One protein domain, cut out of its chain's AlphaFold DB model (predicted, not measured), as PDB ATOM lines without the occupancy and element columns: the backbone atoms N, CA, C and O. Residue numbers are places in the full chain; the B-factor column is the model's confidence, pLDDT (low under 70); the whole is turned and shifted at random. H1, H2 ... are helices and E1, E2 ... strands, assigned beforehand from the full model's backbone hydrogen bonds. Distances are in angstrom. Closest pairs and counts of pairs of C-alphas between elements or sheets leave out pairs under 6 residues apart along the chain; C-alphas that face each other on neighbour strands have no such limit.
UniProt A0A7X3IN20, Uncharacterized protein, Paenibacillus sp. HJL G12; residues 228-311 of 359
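This is residues 228 to 311 of the 359 residues of an uncharacterized protein of Paenibacillus sp. HJL G12 (UniProt A0A7X3IN20). A strongly twisted four-stranded sheet is covered in part by H2, which packs slantwise over one face, while the short H1 packs along edge strand E4. A long loop, residues 250 to 265, joins E1 and E2. The printed part has 84 residues, with named elements in the order H1 E1 E2 E3 E4 H2; the sheet, E1 E2 E3 E4, is antiparallel and the class mixed. It is compact, with a radius of gyration of the C-alphas of 12.3 A and spans of 35 by 25 by 24 A.

E1, residues 241 to 249, E2, 266 to 273, E3, 277 to 285, and E4, 288 to 294, form a meander, each strand the antiparallel neighbour of the one before. Within hydrogen-bond range are, for instance, N 246 and O 269 at 2.9 A, N 280 and O 270 at 2.8 A, and N 283 and O 290 at 2.9 A. H2, residues 297 to 309, is on the sheet at a height of 7.2 A; its closest C-alpha pair with E4 is Ala 300 and Gly 294, 4.1 A. H1, residues 228 to 235, runs along E4 at 3 degrees on the local plane; their closest C-alphas, of Asn 233 and Ala 292, are 5.7 A apart. With H2 on one face and H1 on the other, these are three layers. Every O i to N i+4 pair in H1 and H2 is within hydrogen-bond range.

E1, 23.0 A long, begins at C-alpha 241 (269.215, 348.895, 416.869). E2 spans 22.8 A, E3 26.5 A, E4 19.9 A and H1 10.4 A. H2, 18.2 A, ends at C-alpha 309 (259.743, 328.319, 397.625).

The farthest C-alphas, of Asp 239 and Ser 258, are 36.4 A apart. The printed part has no cut; the link E1 to E2 is long. Mean pLDDT of the printed part is 72.0, with 34 residues under 70, among them 228 to 240 and 253 to 262.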
ATOM      1  N   TYR A 228     253.920 341.464 414.260       59.69
ATOM      2  CA  TYR A 228     255.180 342.194 414.099       59.69
ATOM      3  C   TYR A 228     256.129 341.510 413.114       59.69
ATOM      4  O   TYR A 228     256.679 342.173 412.239       59.69
ATOM      5  N   LEU A 229     256.292 340.184 413.209       63.50
ATOM      6  CA  LEU A 229     257.113 339.432 412.259       63.50
ATOM      7  C   LEU A 229     256.552 339.533 410.831       63.50
ATOM      8  O   LEU A 229     257.330 339.700 409.895       63.50
ATOM      9  N   LEU A 230     255.230 339.487 410.643       62.03
ATOM     10  CA  LEU A 230     254.588 339.693 409.339       62.03
ATOM     11  C   LEU A 230     254.884 341.085 408.759       62.03
ATOM     12  O   LEU A 230     255.271 341.190 407.595       62.03
ATOM     13  N   ASP A 231     254.728 342.131 409.569       59.91
ATOM     14  CA  ASP A 231     254.967 343.524 409.192       59.91
ATOM     15  C   ASP A 231     256.420 343.753 408.741       59.91
ATOM     16  O   ASP A 231     256.661 344.121 407.590       59.91
ATOM     17  N   ILE A 232     257.411 343.393 409.567       61.91
ATOM     18  CA  ILE A 232     258.830 343.607 409.224       61.91
ATOM     19  C   ILE A 232     259.318 342.711 408.073       61.91
ATOM     20  O   ILE A 232     260.248 343.087 407.359       61.91
ATOM     21  N   ASN A 233     258.702 341.545 407.834       66.00
ATOM     22  CA  ASN A 233     258.999 340.731 406.644       66.00
ATOM     23  C   ASN A 233     258.363 341.302 405.363       66.00
ATOM     24  O   ASN A 233     258.875 341.041 404.271       66.00
ATOM     25  N   SER A 234     257.286 342.083 405.491       60.38
ATOM     26  CA  SER A 234     256.579 342.732 404.378       60.38
ATOM     27  C   SER A 234     257.165 344.103 404.025       60.38
ATOM     28  O   SER A 234     257.216 344.468 402.850       60.38
ATOM     29  N   HIS A 235     257.620 344.860 405.029       59.72
ATOM     30  CA  HIS A 235     257.995 346.273 404.900       59.72
ATOM     31  C   HIS A 235     259.440 346.587 405.318       59.72
ATOM     32  O   HIS A 235     259.947 347.664 405.008       59.72
ATOM     33  N   GLY A 236     260.135 345.639 405.953       62.00
ATOM     34  CA  GLY A 236     261.445 345.862 406.563       62.00
ATOM     35  C   GLY A 236     261.347 346.457 407.971       62.00
ATOM     36  O   GLY A 236     260.296 346.909 408.410       62.00
ATOM     37  N   LEU A 237     262.472 346.456 408.687       63.94
ATOM     38  CA  LEU A 237     262.602 347.056 410.016       63.94
ATOM     39  C   LEU A 237     263.322 348.406 409.890       63.94
ATOM     40  O   LEU A 237     264.485 348.433 409.492       63.94
ATOM     41  N   ALA A 238     262.623 349.504 410.195       55.66
ATOM     42  CA  ALA A 238     263.108 350.871 409.974       55.66
ATOM     43  C   ALA A 238     263.885 351.478 411.158       55.66
ATOM     44  O   ALA A 238     264.834 352.218 410.928       55.66
ATOM     45  N   ASP A 239     263.512 351.147 412.399       56.62
ATOM     46  CA  ASP A 239     264.028 351.788 413.626       56.62
ATOM     47  C   ASP A 239     264.755 350.796 414.561       56.62
ATOM     48  O   ASP A 239     264.750 350.934 415.784       56.62
ATOM     49  N   GLY A 240     265.348 349.741 413.994       60.06
ATOM     50  CA  GLY A 240     266.006 348.679 414.757       60.06
ATOM     51  C   GLY A 240     267.454 349.004 415.141       60.06
ATOM     52  O   GLY A 240     268.263 349.374 414.292       60.06
ATOM     53  N   ILE A 241     267.825 348.783 416.403       70.88
ATOM     54  CA  ILE A 241     269.215 348.895 416.869       70.88
ATOM     55  C   ILE A 241     269.915 347.551 416.657       70.88
ATOM     56  O   ILE A 241     269.631 346.584 417.367       70.88
ATOM     57  N   GLU A 242     270.860 347.484 415.717       81.44
ATOM     58  CA  GLU A 242     271.709 346.299 415.545       81.44
ATOM     59  C   GLU A 242     272.521 346.024 416.826       81.44
ATOM     60  O   GLU A 242     273.128 346.925 417.410       81.44
ATOM     61  N   LYS A 243     272.491 344.771 417.287       84.50
ATOM     62  CA  LYS A 243     273.201 344.285 418.480       84.50
ATOM     63  C   LYS A 243     274.361 343.362 418.133       84.50
ATOM     64  O   LYS A 243     275.342 343.315 418.866       84.50
ATOM     65  N   GLU A 244     274.230 342.618 417.041       88.06
ATOM     66  CA  GLU A 244     275.185 341.603 416.611       88.06
ATOM     67  C   GLU A 244     275.098 341.446 415.091       88.06
ATOM     68  O   GLU A 244     273.998 341.448 414.534       88.06
ATOM     69  N   GLN A 245     276.236 341.241 414.430       88.62
ATOM     70  CA  GLN A 245     276.305 340.809 413.037       88.62
ATOM     71  C   GLN A 245     277.297 339.648 412.934       88.62
ATOM     72  O   GLN A 245     278.378 339.690 413.519       88.62
ATOM     73  N   GLY A 246     276.953 338.623 412.154       88.06
ATOM     74  CA  GLY A 246     277.794 337.443 411.984       88.06
ATOM     75  C   GLY A 246     277.481 336.633 410.731       88.06
ATOM     76  O   GLY A 246     276.746 337.064 409.836       88.06
ATOM     77  N   ILE A 247     278.066 335.438 410.683       87.12
ATOM     78  CA  ILE A 247     277.827 334.436 409.645       87.12
ATOM     79  C   ILE A 247     277.026 333.295 410.265       87.12
ATOM     80  O   ILE A 247     277.460 332.682 411.240       87.12
ATOM     81  N   LEU A 248     275.875 332.987 409.674       83.44
ATOM     82  CA  LEU A 248     275.065 331.838 410.040       83.44
ATOM     83  C   LEU A 248     275.555 330.602 409.285       83.44
ATOM     84  O   LEU A 248     275.443 330.533 408.061       83.44
ATOM     85  N   GLU A 249     276.077 329.618 410.013       84.00
ATOM     86  CA  GLU A 249     276.339 328.281 409.478       84.00
ATOM     87  C   GLU A 249     275.015 327.524 409.354       84.00
ATOM     88  O   GLU A 249     274.493 326.991 410.335       84.00
ATOM     89  N   THR A 250     274.464 327.457 408.143       69.50
ATOM     90  CA  THR A 250     273.146 326.845 407.896       69.50
ATOM     91  C   THR A 250     273.118 325.361 408.259       69.50
ATOM     92  O   THR A 250     272.101 324.862 408.724       69.50
ATOM     93  N   ALA A 251     274.261 324.674 408.170       69.19
ATOM     94  CA  ALA A 251     274.423 323.280 408.582       69.19
ATOM     95  C   ALA A 251     274.152 323.016 410.082       69.19
ATOM     96  O   ALA A 251     273.862 321.876 410.444       69.19
ATOM     97  N   LYS A 252     274.221 324.039 410.955       71.25
ATOM     98  CA  LYS A 252     273.860 323.924 412.385       71.25
ATOM     99  C   LYS A 252     272.351 323.883 412.625       71.25
ATOM    100  O   LYS A 252     271.927 323.481 413.706       71.25
ATOM    101  N   TYR A 253     271.564 324.267 411.626       66.25
ATOM    102  CA  TYR A 253     270.109 324.224 411.631       66.25
ATOM    103  C   TYR A 253     269.687 323.080 410.715       66.25
ATOM    104  O   TYR A 253     269.478 323.294 409.518       66.25
ATOM    105  N   PRO A 254     269.633 321.836 411.227       51.81
ATOM    106  CA  PRO A 254     269.215 320.706 410.422       51.81
ATOM    107  C   PRO A 254     267.741 320.932 410.071       51.81
ATOM    108  O   PRO A 254     266.870 320.742 410.904       51.81
ATOM    109  N   PHE A 255     267.476 321.404 408.853       51.44
ATOM    110  CA  PHE A 255     266.135 321.715 408.371       51.44
ATOM    111  C   PHE A 255     265.857 320.966 407.060       51.44
ATOM    112  O   PHE A 255     266.763 320.660 406.282       51.44
ATOM    113  N   TRP A 256     264.614 320.528 406.871       54.00
ATOM    114  CA  TRP A 256     264.439 319.090 406.667       54.00
ATOM    115  C   TRP A 256     263.644 318.644 405.420       54.00
ATOM    116  O   TRP A 256     262.539 318.118 405.532       54.00
ATOM    117  N   LYS A 257     264.252 318.794 404.229       45.22
ATOM    118  CA  LYS A 257     264.090 317.974 402.992       45.22
ATOM    119  C   LYS A 257     264.830 318.611 401.801       45.22
ATOM    120  O   LYS A 257     265.077 319.814 401.781       45.22
ATOM    121  N   SER A 258     265.083 317.826 400.751       41.91
ATOM    122  CA  SER A 258     265.514 318.286 399.419       41.91
ATOM    123  C   SER A 258     264.394 319.022 398.654       41.91
ATOM    124  O   SER A 258     263.884 318.553 397.637       41.91
ATOM    125  N   GLY A 259     263.993 320.190 399.159       49.38
ATOM    126  CA  GLY A 259     263.162 321.144 398.418       49.38
ATOM    127  C   GLY A 259     263.940 321.845 397.288       49.38
ATOM    128  O   GLY A 259     265.165 321.756 397.232       49.38
ATOM    129  N   PRO A 260     263.263 322.610 396.408       49.88
ATOM    130  CA  PRO A 260     263.902 323.323 395.293       49.88
ATOM    131  C   PRO A 260     264.770 324.526 395.719       49.88
ATOM    132  O   PRO A 260     265.336 325.203 394.861       49.88
ATOM    133  N   VAL A 261     264.850 324.819 397.020       61.34
ATOM    134  CA  VAL A 261     265.650 325.900 397.606       61.34
ATOM    135  C   VAL A 261     266.818 325.270 398.361       61.34
ATOM    136  O   VAL A 261     266.629 324.686 399.425       61.34
ATOM    137  N   SER A 262     268.024 325.388 397.805       69.88
ATOM    138  CA  SER A 262     269.269 324.974 398.457       69.88
ATOM    139  C   SER A 262     269.990 326.210 398.984       69.88
ATOM    140  O   SER A 262     270.568 326.963 398.200       69.88
ATOM    141  N   PHE A 263     269.939 326.429 400.298       75.25
ATOM    142  CA  PHE A 263     270.703 327.498 400.937       75.25
ATOM    143  C   PHE A 263     272.216 327.261 400.807       75.25
ATOM    144  O   PHE A 263     272.658 326.108 400.768       75.25
ATOM    145  N   PRO A 264     273.032 328.328 400.761       78.38
ATOM    146  CA  PRO A 264     274.477 328.198 400.871       78.38
ATOM    147  C   PRO A 264     274.861 327.708 402.282       78.38
ATOM    148  O   PRO A 264     274.091 327.892 403.229       78.38
ATOM    149  N   PRO A 265     276.064 327.135 402.464       73.94
ATOM    150  CA  PRO A 265     276.560 326.721 403.785       73.94
ATOM    151  C   PRO A 265     276.696 327.884 404.786       73.94
ATOM    152  O   PRO A 265     276.698 327.661 405.996       73.94
ATOM    153  N   TRP A 266     276.787 329.121 404.283       82.44
ATOM    154  CA  TRP A 266     276.962 330.342 405.065       82.44
ATOM    155  C   TRP A 266     276.048 331.454 404.560       82.44
ATOM    156  O   TRP A 266     275.991 331.715 403.356       82.44
ATOM    157  N   MET A 267     275.366 332.133 405.478       85.69
ATOM    158  CA  MET A 267     274.481 333.272 405.198       85.69
ATOM    159  C   MET A 267     274.826 334.441 406.123       85.69
ATOM    160  O   MET A 267     275.389 334.228 407.197       85.69
ATOM    161  N   LYS A 268     274.514 335.683 405.730       87.12
ATOM    162  CA  LYS A 268     274.690 336.826 406.641       87.12
ATOM    163  C   LYS A 268     273.563 336.805 407.673       87.12
ATOM    164  O   LYS A 268     272.414 336.533 407.338       87.12
ATOM    165  N   TYR A 269     273.912 337.109 408.915       90.06
ATOM    166  CA  TYR A 269     272.999 337.139 410.049       90.06
ATOM    167  C   TYR A 269     273.184 338.426 410.856       90.06
ATOM    168  O   TYR A 269     274.307 338.921 410.980       90.06
ATOM    169  N   GLN A 270     272.086 338.961 411.389       90.12
ATOM    170  CA  GLN A 270     272.075 340.102 412.307       90.12
ATOM    171  C   GLN A 270     271.053 339.874 413.427       90.12
ATOM    172  O   GLN A 270     269.945 339.411 413.164       90.12
ATOM    173  N   ARG A 271     271.391 340.276 414.652       88.19
ATOM    174  CA  ARG A 271     270.460 340.419 415.783       88.19
ATOM    175  C   ARG A 271     270.106 341.892 415.929       88.19
ATOM    176  O   ARG A 271     271.008 342.728 416.011       88.19
ATOM    177  N   ILE A 272     268.819 342.216 415.950       76.81
ATOM    178  CA  ILE A 272     268.329 343.595 415.917       76.81
ATOM    179  C   ILE A 272     267.256 343.776 416.995       76.81
ATOM    180  O   ILE A 272     266.292 343.019 417.061       76.81
ATOM    181  N   GLU A 273     267.421 344.799 417.826       74.19
ATOM    182  CA  GLU A 273     266.454 345.188 418.853       74.19
ATOM    183  C   GLU A 273     265.472 346.214 418.272       74.19
ATOM    184  O   GLU A 273     265.893 347.304 417.878       74.19
ATOM    185  N   GLY A 274     264.184 345.873 418.198       64.81
ATOM    186  CA  GLY A 274     263.109 346.775 417.762       64.81
ATOM    187  C   GLY A 274     261.994 346.876 418.806       64.81
ATOM    188  O   GLY A 274     262.266 347.057 419.990       64.81
ATOM    189  N   LEU A 275     260.724 346.707 418.403       55.50
ATOM    190  CA  LEU A 275     259.617 346.537 419.368       55.50
ATOM    191  C   LEU A 275     259.753 345.246 420.201       55.50
ATOM    192  O   LEU A 275     259.218 345.161 421.308       55.50
ATOM    193  N   MET A 276     260.474 344.269 419.649       61.72
ATOM    194  CA  MET A 276     261.055 343.106 420.315       61.72
ATOM    195  C   MET A 276     262.381 342.754 419.624       61.72
ATOM    196  O   MET A 276     262.642 343.222 418.510       61.72
ATOM    197  N   GLU A 277     263.190 341.916 420.269       70.56
ATOM    198  CA  GLU A 277     264.367 341.292 419.658       70.56
ATOM    199  C   GLU A 277     263.962 340.428 418.454       70.56
ATOM    200  O   GLU A 277     263.046 339.607 418.548       70.56
ATOM    201  N   VAL A 278     264.645 340.616 417.324       79.31
ATOM    202  CA  VAL A 278     264.466 339.823 416.102       79.31
ATOM    203  C   VAL A 278     265.804 339.506 415.445       79.31
ATOM    204  O   VAL A 278     266.782 340.250 415.553       79.31
ATOM    205  N   PHE A 279     265.831 338.407 414.701       87.69
ATOM    206  CA  PHE A 279     267.004 337.941 413.975       87.69
ATOM    207  C   PHE A 279     266.744 338.018 412.474       87.69
ATOM    208  O   PHE A 279     265.761 337.479 411.974       87.69
ATOM    209  N   SER A 280     267.621 338.711 411.755       89.69
ATOM    210  CA  SER A 280     267.609 338.856 410.299       89.69
ATOM    211  C   SER A 280     268.560 337.841 409.680       89.69
ATOM    212  O   SER A 280     269.707 337.717 410.118       89.69
ATOM    213  N   VAL A 281     268.108 337.145 408.637       88.62
ATOM    214  CA  VAL A 281     268.945 336.260 407.821       88.62
ATOM    215  C   VAL A 281     268.881 336.696 406.361       88.62
ATOM    216  O   VAL A 281     267.805 336.913 405.801       88.62
ATOM    217  N   GLU A 282     270.057 336.828 405.749       88.50
ATOM    218  CA  GLU A 282     270.263 337.415 404.428       88.50
ATOM    219  C   GLU A 282     271.044 336.494 403.484       88.50
ATOM    220  O   GLU A 282     272.098 335.948 403.830       88.50
ATOM    221  N   TRP A 283     270.579 336.404 402.236       83.94
ATOM    222  CA  TRP A 283     271.276 335.714 401.153       83.94
ATOM    223  C   TRP A 283     271.094 336.421 399.807       83.94
ATOM    224  O   TRP A 283     269.979 336.623 399.327       83.94
ATOM    225  N   LYS A 284     272.212 336.770 399.158       80.75
ATOM    226  CA  LYS A 284     272.221 337.298 397.790       80.75
ATOM    227  C   LYS A 284     272.301 336.154 396.774       80.75
ATOM    228  O   LYS A 284     273.309 335.452 396.715       80.75
ATOM    229  N   MET A 285     271.272 335.995 395.941       73.50
ATOM    230  CA  MET A 285     271.206 334.976 394.886       73.50
ATOM    231  C   MET A 285     270.772 335.614 393.561       73.50
ATOM    232  O   MET A 285     269.766 336.312 393.511       73.50
ATOM    233  N   ARG A 286     271.520 335.368 392.471       70.94
ATOM    234  CA  ARG A 286     271.223 335.895 391.115       70.94
ATOM    235  C   ARG A 286     270.998 337.422 391.074       70.94
ATOM    236  O   ARG A 286     270.133 337.907 390.361       70.94
ATOM    237  N   GLY A 287     271.767 338.175 391.865       70.19
ATOM    238  CA  GLY A 287     271.647 339.634 391.993       70.19
ATOM    239  C   GLY A 287     270.668 340.103 393.076       70.19
ATOM    240  O   GLY A 287     270.931 341.121 393.707       70.19
ATOM    241  N   ILE A 288     269.628 339.322 393.375       74.88
ATOM    242  CA  ILE A 288     268.570 339.656 394.341       74.88
ATOM    243  C   ILE A 288     269.055 339.401 395.776       74.88
ATOM    244  O   ILE A 288     269.576 338.320 396.063       74.88
ATOM    245  N   LEU A 289     268.869 340.368 396.685       78.62
ATOM    246  CA  LEU A 289     269.037 340.149 398.127       78.62
ATOM    247  C   LEU A 289     267.724 339.645 398.734       78.62
ATOM    248  O   LEU A 289     266.743 340.383 398.818       78.62
ATOM    249  N   TRP A 290     267.733 338.393 399.180       82.31
ATOM    250  CA  TRP A 290     266.658 337.798 399.962       82.31
ATOM    251  C   TRP A 290     266.937 338.035 401.447       82.31
ATOM    252  O   TRP A 290     268.032 337.735 401.925       82.31
ATOM    253  N   ARG A 291     265.945 338.558 402.173       82.88
ATOM    254  CA  ARG A 291     265.973 338.749 403.628       82.88
ATOM    255  C   ARG A 291     264.672 338.234 404.242       82.88
ATOM    256  O   ARG A 291     263.602 338.393 403.645       82.88
ATOM    257  N   ALA A 292     264.777 337.659 405.434       84.56
ATOM    258  CA  ALA A 292     263.652 337.419 406.328       84.56
ATOM    259  C   ALA A 292     264.063 337.682 407.783       84.56
ATOM    260  O   ALA A 292     265.245 337.601 408.122       84.56
ATOM    261  N   PHE A 293     263.077 337.988 408.623       81.94
ATOM    262  CA  PHE A 293     263.236 338.220 410.059       81.94
ATOM    263  C   PHE A 293     262.446 337.180 410.858       81.94
ATOM    264  O   PHE A 293     261.327 336.858 410.464       81.94
ATOM    265  N   GLY A 294     262.975 336.702 411.982       78.50
ATOM    266  CA  GLY A 294     262.303 335.746 412.868       78.50
ATOM    267  C   GLY A 294     262.627 335.951 414.349       78.50
ATOM    268  O   GLY A 294     263.466 336.783 414.694       78.50
ATOM    269  N   GLU A 295     261.967 335.186 415.223       71.44
ATOM    270  CA  GLU A 295     262.243 335.179 416.678       71.44
ATOM    271  C   GLU A 295     263.593 334.538 417.029       71.44
ATOM    272  O   GLU A 295     264.163 334.821 418.075       71.44
ATOM    273  N   ASP A 296     264.122 333.693 416.149       80.94
ATOM    274  CA  ASP A 296     265.439 333.074 416.264       80.94
ATOM    275  C   ASP A 296     266.038 332.870 414.848       80.94
ATOM    276  O   ASP A 296     265.336 333.072 413.845       80.94
ATOM    277  N   PRO A 297     267.325 332.493 414.705       83.38
ATOM    278  CA  PRO A 297     267.946 332.332 413.389       83.38
ATOM    279  C   PRO A 297     267.318 331.220 412.529       83.38
ATOM    280  O   PRO A 297     267.392 331.270 411.303       83.38
ATOM    281  N   GLU A 298     266.698 330.215 413.152       76.38
ATOM    282  CA  GLU A 298     266.044 329.091 412.481       76.38
ATOM    283  C   GLU A 298     264.644 329.485 411.975       76.38
ATOM    284  O   GLU A 298     264.246 329.082 410.883       76.38
ATOM    285  N   ASP A 299     263.916 330.323 412.720       73.88
ATOM    286  CA  ASP A 299     262.666 330.956 412.281       73.88
ATOM    287  C   ASP A 299     262.901 331.905 411.100       73.88
ATOM    288  O   ASP A 299     262.199 331.840 410.089       73.88
ATOM    289  N   ALA A 300     263.950 332.725 411.169       79.38
ATOM    290  CA  ALA A 300     264.352 333.584 410.060       79.38
ATOM    291  C   ALA A 300     264.715 332.766 408.800       79.38
ATOM    292  O   ALA A 300     264.263 333.093 407.699       79.38
ATOM    293  N   LEU A 301     265.455 331.658 408.950       78.06
ATOM    294  CA  LEU A 301     265.727 330.706 407.862       78.06
ATOM    295  C   LEU A 301     264.446 330.068 407.295       78.06
ATOM    296  O   LEU A 301     264.298 329.966 406.075       78.06
ATOM    297  N   PHE A 302     263.509 329.656 408.153       73.81
ATOM    298  CA  PHE A 302     262.242 329.039 407.746       73.81
ATOM    299  C   PHE A 302     261.360 330.001 406.936       73.81
ATOM    300  O   PHE A 302     260.876 329.648 405.857       73.81
ATOM    301  N   ARG A 303     261.216 331.246 407.403       74.94
ATOM    302  CA  ARG A 303     260.475 332.310 406.704       74.94
ATOM    303  C   ARG A 303     261.102 332.636 405.350       74.94
ATOM    304  O   ARG A 303     260.392 332.753 404.349       74.94
ATOM    305  N   LEU A 304     262.436 332.699 405.287       77.81
ATOM    306  CA  LEU A 304     263.169 332.877 404.034       77.81
ATOM    307  C   LEU A 304     262.914 331.723 403.053       77.81
ATOM    308  O   LEU A 304     262.697 331.955 401.864       77.81
ATOM    309  N   TRP A 305     262.893 330.485 403.552       74.44
ATOM    310  CA  TRP A 305     262.630 329.291 402.750       74.44
ATOM    311  C   TRP A 305     261.213 329.290 402.168       74.44
ATOM    312  O   TRP A 305     261.063 329.081 400.962       74.44
ATOM    313  N   ASN A 306     260.189 329.595 402.977       67.25
ATOM    314  CA  ASN A 306     258.808 329.751 402.504       67.25
ATOM    315  C   ASN A 306     258.721 330.835 401.409       67.25
ATOM    316  O   ASN A 306     258.199 330.571 400.323       67.25
ATOM    317  N   ARG A 307     259.319 332.016 401.643       69.25
ATOM    318  CA  ARG A 307     259.354 333.136 400.681       69.25
ATOM    319  C   ARG A 307     259.988 332.739 399.340       69.25
ATOM    320  O   ARG A 307     259.443 333.071 398.290       69.25
ATOM    321  N   MET A 308     261.106 332.009 399.366       69.38
ATOM    322  CA  MET A 308     261.804 331.545 398.158       69.38
ATOM    323  C   MET A 308     261.092 330.394 397.437       69.38
ATOM    324  O   MET A 308     261.119 330.324 396.206       69.38
ATOM    325  N   ARG A 309     260.459 329.478 398.180       61.97
ATOM    326  CA  ARG A 309     259.743 328.319 397.625       61.97
ATOM    327  C   ARG A 309     258.530 328.747 396.804       61.97
ATOM    328  O   ARG A 309     258.299 328.191 395.730       61.97
ATOM    329  N   ASP A 310     257.773 329.723 397.297       55.06
ATOM    330  CA  ASP A 310     256.447 330.035 396.759       55.06
ATOM    331  C   ASP A 310     256.477 330.924 395.498       55.06
ATOM    332  O   ASP A 310     255.439 331.088 394.859       55.06
ATOM    333  N   ARG A 311     257.649 331.467 395.116       52.69
ATOM    334  CA  ARG A 311     257.967 332.260 393.894       52.69
ATOM    335  C   ARG A 311     257.081 333.473 393.554       52.69
ATOM    336  O   ARG A 311     257.450 334.264 392.695       52.69
TER     337      ARG A 311